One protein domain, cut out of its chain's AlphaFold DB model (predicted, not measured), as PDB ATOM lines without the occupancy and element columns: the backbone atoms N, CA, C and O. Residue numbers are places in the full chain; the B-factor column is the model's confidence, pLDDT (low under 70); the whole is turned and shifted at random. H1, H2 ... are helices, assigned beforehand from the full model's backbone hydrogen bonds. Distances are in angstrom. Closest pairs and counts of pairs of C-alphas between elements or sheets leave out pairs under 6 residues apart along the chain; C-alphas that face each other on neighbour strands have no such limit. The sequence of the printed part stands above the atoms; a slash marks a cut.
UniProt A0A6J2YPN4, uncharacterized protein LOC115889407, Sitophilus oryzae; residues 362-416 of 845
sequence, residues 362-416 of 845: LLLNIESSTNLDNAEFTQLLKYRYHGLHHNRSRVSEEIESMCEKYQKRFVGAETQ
ATOM      1  N   LEU A 362     -55.424 -21.285   6.227       59.00
ATOM      2  CA  LEU A 362     -55.499 -19.833   6.060       59.00
ATOM      3  C   LEU A 362     -54.223 -19.083   6.484       59.00
ATOM      4  O   LEU A 362     -54.134 -17.891   6.197       59.00
ATOM      5  N   LEU A 363     -53.296 -19.730   7.201       60.16
ATOM      6  CA  LEU A 363     -52.194 -19.064   7.913       60.16
ATOM      7  C   LEU A 363     -50.798 -19.659   7.652       60.16
ATOM      8  O   LEU A 363     -49.825 -19.088   8.140       60.16
ATOM      9  N   LEU A 364     -50.689 -20.755   6.894       61.81
ATOM     10  CA  LEU A 364     -49.414 -21.420   6.606       61.81
ATOM     11  C   LEU A 364     -48.960 -21.157   5.165       61.81
ATOM     12  O   LEU A 364     -49.665 -21.497   4.214       61.81
ATOM     13  N   ASN A 365     -47.761 -20.583   5.032       61.50
ATOM     14  CA  ASN A 365     -47.032 -20.409   3.766       61.50
ATOM     15  C   ASN A 365     -45.680 -21.158   3.792       61.50
ATOM     16  O   ASN A 365     -44.764 -20.792   3.062       61.50
ATOM     17  N   ILE A 366     -45.517 -22.120   4.701       60.12
ATOM     18  CA  ILE A 366     -44.284 -22.890   4.888       60.12
ATOM     19  C   ILE A 366     -44.606 -24.339   4.577       60.12
ATOM     20  O   ILE A 366     -45.604 -24.861   5.073       60.12
ATOM     21  N   GLU A 367     -43.756 -24.948   3.760       55.78
ATOM     22  CA  GLU A 367     -43.926 -26.314   3.271       55.78
ATOM     23  C   GLU A 367     -43.066 -27.331   4.061       55.78
ATOM     24  O   GLU A 367     -43.472 -28.479   4.203       55.78
ATOM     25  N   SER A 368     -41.988 -26.909   4.737       57.12
ATOM     26  CA  SER A 368     -41.313 -27.709   5.778       57.12
ATOM     27  C   SER A 368     -40.654 -26.838   6.859       57.12
ATOM     28  O   SER A 368     -40.233 -25.711   6.593       57.12
ATOM     29  N   SER A 369     -40.556 -27.343   8.095       55.31
ATOM     30  CA  SER A 369     -39.889 -26.639   9.207       55.31
ATOM     31  C   SER A 369     -38.362 -26.665   9.111       55.31
ATOM     32  O   SER A 369     -37.716 -25.693   9.490       55.31
ATOM     33  N   THR A 370     -37.790 -27.739   8.560       59.78
ATOM     34  CA  THR A 370     -36.337 -27.963   8.418       59.78
ATOM     35  C   THR A 370     -35.624 -26.903   7.577       59.78
ATOM     36  O   THR A 370     -34.430 -26.675   7.747       59.78
ATOM     37  N   ASN A 371     -36.353 -26.212   6.699       60.66
ATOM     38  CA  ASN A 371     -35.815 -25.136   5.868       60.66
ATOM     39  C   ASN A 371     -35.688 -23.781   6.596       60.66
ATOM     40  O   ASN A 371     -35.195 -22.830   5.994       60.66
ATOM     41  N   LEU A 372     -36.122 -23.649   7.859       66.69
ATOM     42  CA  LEU A 372     -36.030 -22.378   8.595       66.69
ATOM     43  C   LEU A 372     -34.691 -22.185   9.310       66.69
ATOM     44  O   LEU A 372     -34.219 -21.053   9.375       66.69
ATOM     45  N   ASP A 373     -34.076 -23.255   9.812       73.44
ATOM     46  CA  ASP A 373     -32.876 -23.156  10.660       73.44
ATOM     47  C   ASP A 373     -31.644 -22.652   9.884       73.44
ATOM     48  O   ASP A 373     -30.760 -22.016  10.456       73.44
ATOM     49  N   ASN A 374     -31.633 -22.862   8.562       78.88
ATOM     50  CA  ASN A 374     -30.610 -22.366   7.634       78.88
ATOM     51  C   ASN A 374     -31.031 -21.091   6.869       78.88
ATOM     52  O   ASN A 374     -30.263 -20.587   6.048       78.88
ATOM     53  N   ALA A 375     -32.244 -20.568   7.081       76.31
ATOM     54  CA  ALA A 375     -32.748 -19.419   6.330       76.31
ATOM     55  C   ALA A 375     -32.227 -18.090   6.898       76.31
ATOM     56  O   ALA A 375     -32.357 -17.803   8.089       76.31
ATOM     57  N   GLU A 376     -31.711 -17.214   6.030       82.25
ATOM     58  CA  GLU A 376     -31.334 -15.856   6.434       82.25
ATOM     59  C   GLU A 376     -32.523 -15.098   7.051       82.25
ATOM     60  O   GLU A 376     -33.670 -15.240   6.621       82.25
ATOM     61  N   PHE A 377     -32.257 -14.183   7.988       75.81
ATOM     62  CA  PHE A 377     -33.293 -13.355   8.621       75.81
ATOM     63  C   PHE A 377     -34.158 -12.566   7.612       75.81
ATOM     64  O   PHE A 377     -35.362 -12.391   7.803       75.81
ATOM     65  N   THR A 378     -33.564 -12.134   6.500       77.81
ATOM     66  CA  THR A 378     -34.229 -11.501   5.344       77.81
ATOM     67  C   THR A 378     -35.269 -12.410   4.679       77.81
ATOM     68  O   THR A 378     -36.313 -11.935   4.220       77.81
ATOM     69  N   GLN A 379     -34.999 -13.715   4.643       75.19
ATOM     70  CA  GLN A 379     -35.831 -14.752   4.042       75.19
ATOM     71  C   GLN A 379     -36.875 -15.267   5.038       75.19
ATOM     72  O   GLN A 379     -38.040 -15.388   4.663       75.19
ATOM     73  N   LEU A 380     -36.516 -15.433   6.319       75.38
ATOM     74  CA  LEU A 380     -37.438 -15.754   7.421       75.38
ATOM     75  C   LEU A 380     -38.668 -14.835   7.434       75.38
ATOM     76  O   LEU A 380     -39.800 -15.306   7.538       75.38
ATOM     77  N   LEU A 381     -38.477 -13.533   7.192       72.44
ATOM     78  CA  LEU A 381     -39.574 -12.568   7.076       72.44
ATOM     79  C   LEU A 381     -40.609 -12.917   5.983       72.44
ATOM     80  O   LEU A 381     -41.763 -12.496   6.092       72.44
ATOM     81  N   LYS A 382     -40.236 -13.621   4.904       72.44
ATOM     82  CA  LYS A 382     -41.140 -14.000   3.794       72.44
ATOM     83  C   LYS A 382     -42.124 -15.108   4.189       72.44
ATOM     84  O   LYS A 382     -43.199 -15.196   3.592       72.44
ATOM     85  N   TYR A 383     -41.789 -15.896   5.204       74.50
ATOM     86  CA  TYR A 383     -42.548 -17.061   5.635       74.50
ATOM     87  C   TYR A 383     -43.673 -16.731   6.637       74.50
ATOM     88  O   TYR A 383     -43.745 -15.645   7.217       74.50
ATOM     89  N   ARG A 384     -44.602 -17.682   6.823       69.56
ATOM     90  CA  ARG A 384     -45.686 -17.616   7.821       69.56
ATOM     91  C   ARG A 384     -45.946 -18.977   8.453       69.56
ATOM     92  O   ARG A 384     -46.284 -19.921   7.739       69.56
ATOM     93  N   TYR A 385     -45.869 -19.021   9.780       69.75
ATOM     94  CA  TYR A 385     -46.158 -20.201  10.591       69.75
ATOM     95  C   TYR A 385     -47.127 -19.882  11.738       69.75
ATOM     96  O   TYR A 385     -47.346 -18.718  12.090       69.75
ATOM     97  N   HIS A 386     -47.677 -20.917  12.372       60.38
ATOM     98  CA  HIS A 386     -48.378 -20.755  13.644       60.38
ATOM     99  C   HIS A 386     -47.379 -20.344  14.742       60.38
ATOM    100  O   HIS A 386     -46.349 -20.979  14.922       60.38
ATOM    101  N   GLY A 387     -47.655 -19.244  15.448       63.38
ATOM    102  CA  GLY A 387     -46.750 -18.671  16.458       63.38
ATOM    103  C   GLY A 387     -45.626 -17.781  15.904       63.38
ATOM    104  O   GLY A 387     -45.189 -16.872  16.606       63.38
ATOM    105  N   LEU A 388     -45.208 -17.953  14.643       67.94
ATOM    106  CA  LEU A 388     -44.222 -17.074  14.005       67.94
ATOM    107  C   LEU A 388     -44.916 -15.851  13.390       67.94
ATOM    108  O   LEU A 388     -45.536 -15.933  12.324       67.94
ATOM    109  N   HIS A 389     -44.855 -14.711  14.078       66.25
ATOM    110  CA  HIS A 389     -45.505 -13.469  13.655       66.25
ATOM    111  C   HIS A 389     -44.488 -12.330  13.534       66.25
ATOM    112  O   HIS A 389     -43.827 -11.941  14.495       66.25
ATOM    113  N   HIS A 390     -44.370 -11.784  12.323       72.88
ATOM    114  CA  HIS A 390     -43.467 -10.683  12.005       72.88
ATOM    115  C   HIS A 390     -44.272  -9.417  11.710       72.88
ATOM    116  O   HIS A 390     -45.099  -9.398  10.795       72.88
ATOM    117  N   ASN A 391     -44.006  -8.338  12.451       77.38
ATOM    118  CA  ASN A 391     -44.616  -7.030  12.214       77.38
ATOM    119  C   ASN A 391     -43.936  -6.320  11.039       77.38
ATOM    120  O   ASN A 391     -43.157  -5.385  11.212       77.38
ATOM    121  N   ARG A 392     -44.226  -6.810   9.828       79.19
ATOM    122  CA  ARG A 392     -43.707  -6.274   8.562       79.19
ATOM    123  C   ARG A 392     -44.445  -5.015   8.128       79.19
ATOM    124  O   ARG A 392     -43.830  -4.105   7.589       79.19
ATOM    125  N   SER A 393     -45.753  -4.949   8.372       83.81
ATOM    126  CA  SER A 393     -46.542  -3.751   8.102       83.81
ATOM    127  C   SER A 393     -47.773  -3.665   9.000       83.81
ATOM    128  O   SER A 393     -48.174  -4.610   9.677       83.81
ATOM    129  N   ARG A 394     -48.454  -2.521   8.960       86.06
ATOM    130  CA  ARG A 394     -49.738  -2.328   9.650       86.06
ATOM    131  C   ARG A 394     -50.834  -3.304   9.177       86.06
ATOM    132  O   ARG A 394     -51.868  -3.444   9.828       86.06
ATOM    133  N   VAL A 395     -50.637  -3.968   8.033       87.50
ATOM    134  CA  VAL A 395     -51.548  -5.003   7.535       87.50
ATOM    135  C   VAL A 395     -51.336  -6.315   8.295       87.50
ATOM    136  O   VAL A 395     -52.333  -6.926   8.682       87.50
ATOM    137  N   SER A 396     -50.090  -6.697   8.607       84.38
ATOM    138  CA  SER A 396     -49.804  -7.866   9.450       84.38
ATOM    139  C   SER A 396     -50.330  -7.679  10.879       84.38
ATOM    140  O   SER A 396     -50.959  -8.595  11.405       84.38
ATOM    141  N   GLU A 397     -50.218  -6.470  11.450       85.31
ATOM    142  CA  GLU A 397     -50.853  -6.109  12.734       85.31
ATOM    143  C   GLU A 397     -52.390  -6.284  12.705       85.31
ATOM    144  O   GLU A 397     -52.990  -6.815  13.647       85.31
ATOM    145  N   GLU A 398     -53.074  -5.846  11.632       88.94
ATOM    146  CA  GLU A 398     -54.528  -6.051  11.509       88.94
ATOM    147  C   GLU A 398     -54.894  -7.534  11.301       88.94
ATOM    148  O   GLU A 398     -55.974  -7.934  11.743       88.94
ATOM    149  N   ILE A 399     -54.025  -8.360  10.698       86.69
ATOM    150  CA  ILE A 399     -54.219  -9.819  10.578       86.69
ATOM    151  C   ILE A 399     -54.089 -10.492  11.949       86.69
ATOM    152  O   ILE A 399     -55.039 -11.141  12.383       86.69
ATOM    153  N   GLU A 400     -52.977 -10.289  12.662       83.19
ATOM    154  CA  GLU A 400     -52.741 -10.849  14.003       83.19
ATOM    155  C   GLU A 400     -53.876 -10.467  14.959       83.19
ATOM    156  O   GLU A 400     -54.508 -11.323  15.585       83.19
ATOM    157  N   SER A 401     -54.239  -9.181  14.987       85.94
ATOM    158  CA  SER A 401     -55.339  -8.700  15.814       85.94
ATOM    159  C   SER A 401     -56.681  -9.346  15.436       85.94
ATOM    160  O   SER A 401     -57.572  -9.441  16.283       85.94
ATOM    161  N   MET A 402     -56.895  -9.779  14.190       84.12
ATOM    162  CA  MET A 402     -58.098 -10.527  13.798       84.12
ATOM    163  C   MET A 402     -58.016 -12.007  14.195       84.12
ATOM    164  O   MET A 402     -59.014 -12.528  14.692       84.12
ATOM    165  N   CYS A 403     -56.844 -12.640  14.096       80.81
ATOM    166  CA  CYS A 403     -56.594 -13.995  14.595       80.81
ATOM    167  C   CYS A 403     -56.827 -14.094  16.114       80.81
ATOM    168  O   CYS A 403     -57.579 -14.964  16.557       80.81
ATOM    169  N   GLU A 404     -56.332 -13.135  16.908       79.50
ATOM    170  CA  GLU A 404     -56.670 -13.037  18.337       79.50
ATOM    171  C   GLU A 404     -58.191 -13.002  18.567       79.50
ATOM    172  O   GLU A 404     -58.717 -13.666  19.458       79.50
ATOM    173  N   LYS A 405     -58.919 -12.179  17.796       81.50
ATOM    174  CA  LYS A 405     -60.376 -12.020  17.940       81.50
ATOM    175  C   LYS A 405     -61.137 -13.274  17.513       81.50
ATOM    176  O   LYS A 405     -62.268 -13.451  17.959       81.50
ATOM    177  N   TYR A 406     -60.551 -14.108  16.658       76.94
ATOM    178  CA  TYR A 406     -61.080 -15.416  16.294       76.94
ATOM    179  C   TYR A 406     -60.866 -16.421  17.437       76.94
ATOM    180  O   TYR A 406     -61.842 -16.945  17.970       76.94
ATOM    181  N   GLN A 407     -59.630 -16.578  17.920       70.06
ATOM    182  CA  GLN A 407     -59.295 -17.440  19.064       70.06
ATOM    183  C   GLN A 407     -60.129 -17.089  20.312       70.06
ATOM    184  O   GLN A 407     -60.744 -17.958  20.926       70.06
ATOM    185  N   LYS A 408     -60.251 -15.794  20.635       71.38
ATOM    186  CA  LYS A 408     -61.035 -15.282  21.778       71.38
ATOM    187  C   LYS A 408     -62.558 -15.454  21.613       71.38
ATOM    188  O   LYS A 408     -63.283 -15.259  22.586       71.38
ATOM    189  N   ARG A 409     -63.060 -15.813  20.421       68.44
ATOM    190  CA  ARG A 409     -64.443 -16.297  20.217       68.44
ATOM    191  C   ARG A 409     -64.556 -17.808  20.415       68.44
ATOM    192  O   ARG A 409     -65.552 -18.238  20.980       68.44
ATOM    193  N   PHE A 410     -63.568 -18.573  19.949       62.88
ATOM    194  CA  PHE A 410     -63.578 -20.039  19.958       62.88
ATOM    195  C   PHE A 410     -63.446 -20.593  21.386       62.88
ATOM    196  O   PHE A 410     -64.384 -21.200  21.897       62.88
ATOM    197  N   VAL A 411     -62.386 -20.189  22.101       57.66
ATOM    198  CA  VAL A 411     -62.160 -20.548  23.516       57.66
ATOM    199  C   VAL A 411     -63.337 -20.109  24.395       57.66
ATOM    200  O   VAL A 411     -63.734 -20.811  25.319       57.66
ATOM    201  N   GLY A 412     -63.942 -18.957  24.082       55.19
ATOM    202  CA  GLY A 412     -65.119 -18.424  24.776       55.19
ATOM    203  C   GLY A 412     -66.442 -19.145  24.479       55.19
ATOM    204  O   GLY A 412     -67.458 -18.760  25.054       55.19
ATOM    205  N   ALA A 413     -66.445 -20.147  23.596       55.47
ATOM    206  CA  ALA A 413     -67.554 -21.074  23.376       55.47
ATOM    207  C   ALA A 413     -67.254 -22.445  24.005       55.47
ATOM    208  O   ALA A 413     -68.078 -22.957  24.756       55.47
ATOM    209  N   GLU A 414     -66.050 -22.986  23.799       55.38
ATOM    210  CA  GLU A 414     -65.602 -24.266  24.380       55.38
ATOM    211  C   GLU A 414     -65.617 -24.235  25.919       55.38
ATOM    212  O   GLU A 414     -66.135 -25.141  26.568       55.38
ATOM    213  N   THR A 415     -65.149 -23.134  26.520       51.56
ATOM    214  CA  THR A 415     -65.193 -22.896  27.981       51.56
ATOM    215  C   THR A 415     -66.533 -22.323  28.479       51.56
ATOM    216  O   THR A 415     -66.666 -21.908  29.631       51.56
ATOM    217  N   GLN A 416     -67.554 -22.296  27.619       47.66
ATOM    218  CA  GLN A 416     -68.965 -22.160  28.004       47.66
ATOM    219  C   GLN A 416     -69.706 -23.504  27.888       47.66
ATOM    220  O   GLN A 416     -70.938 -23.522  27.841       47.66
TER     221      GLN A 416
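AT A GLANCE: This is residues 362 to 416 of the 845 residues of the protein "uncharacterized protein LOC115889407" of Sitophilus oryzae (UniProt A0A6J2YPN4). A loose loop, residues 362 to 393 with the short helix H1 in it, leads into one long straight helix, H2, which runs away from the loop so that its residues 404 to 414 stick out. The chain wanders to H1, which lies far from the last residues of H2, and then returns through residues 381 to 393. The printed part has 55 residues with two named helices, H1 then H2, and no named strand; it is all helix by class, though under half of its residues, 25 of 55, are in named elements. The whole is loose, with a radius of gyration of the C-alphas of 13.9 A, and spans 43 by 26 by 14 A, only just elongated.

HOW THE PARTS SIT: Residues 362 to 376 have no named element and precede H1, residues 377 to 380. A long link of 13 residues, 381 to 393, joins H1 to H2, residues 394 to 414. H1 and H2 are apart, with no C-alpha of the one within 8 A of the other. Residues 373 to 379, of which 377 to 379 belong to H1, stand free. In H2, 15 of 17 pairs of O i and N i+4 are within hydrogen-bond range; H1 is too short for such a pair, and its one pair of O i and N i+3 is not within range.

IN THESE COORDINATES: H1, residues 377 to 380, begins with C-alpha 377 at (-33.293, -13.355, 8.621) and measures 4.9 A from first to last C-alpha. H2, residues 394 to 414, measures 30.8 A, from C-alpha 394 at (-49.738, -2.328, 9.650) to C-alpha 414 at (-65.602, -24.266, 24.380).

THE WHOLE: The two C-alphas farthest apart are those of Glu 376 and Gln 416, at 43.8 A. The printed part has no cut. The mean pLDDT of the printed part is 70.7, and residues 362 to 372, 384 to 389 and 409 to 416 are under 70.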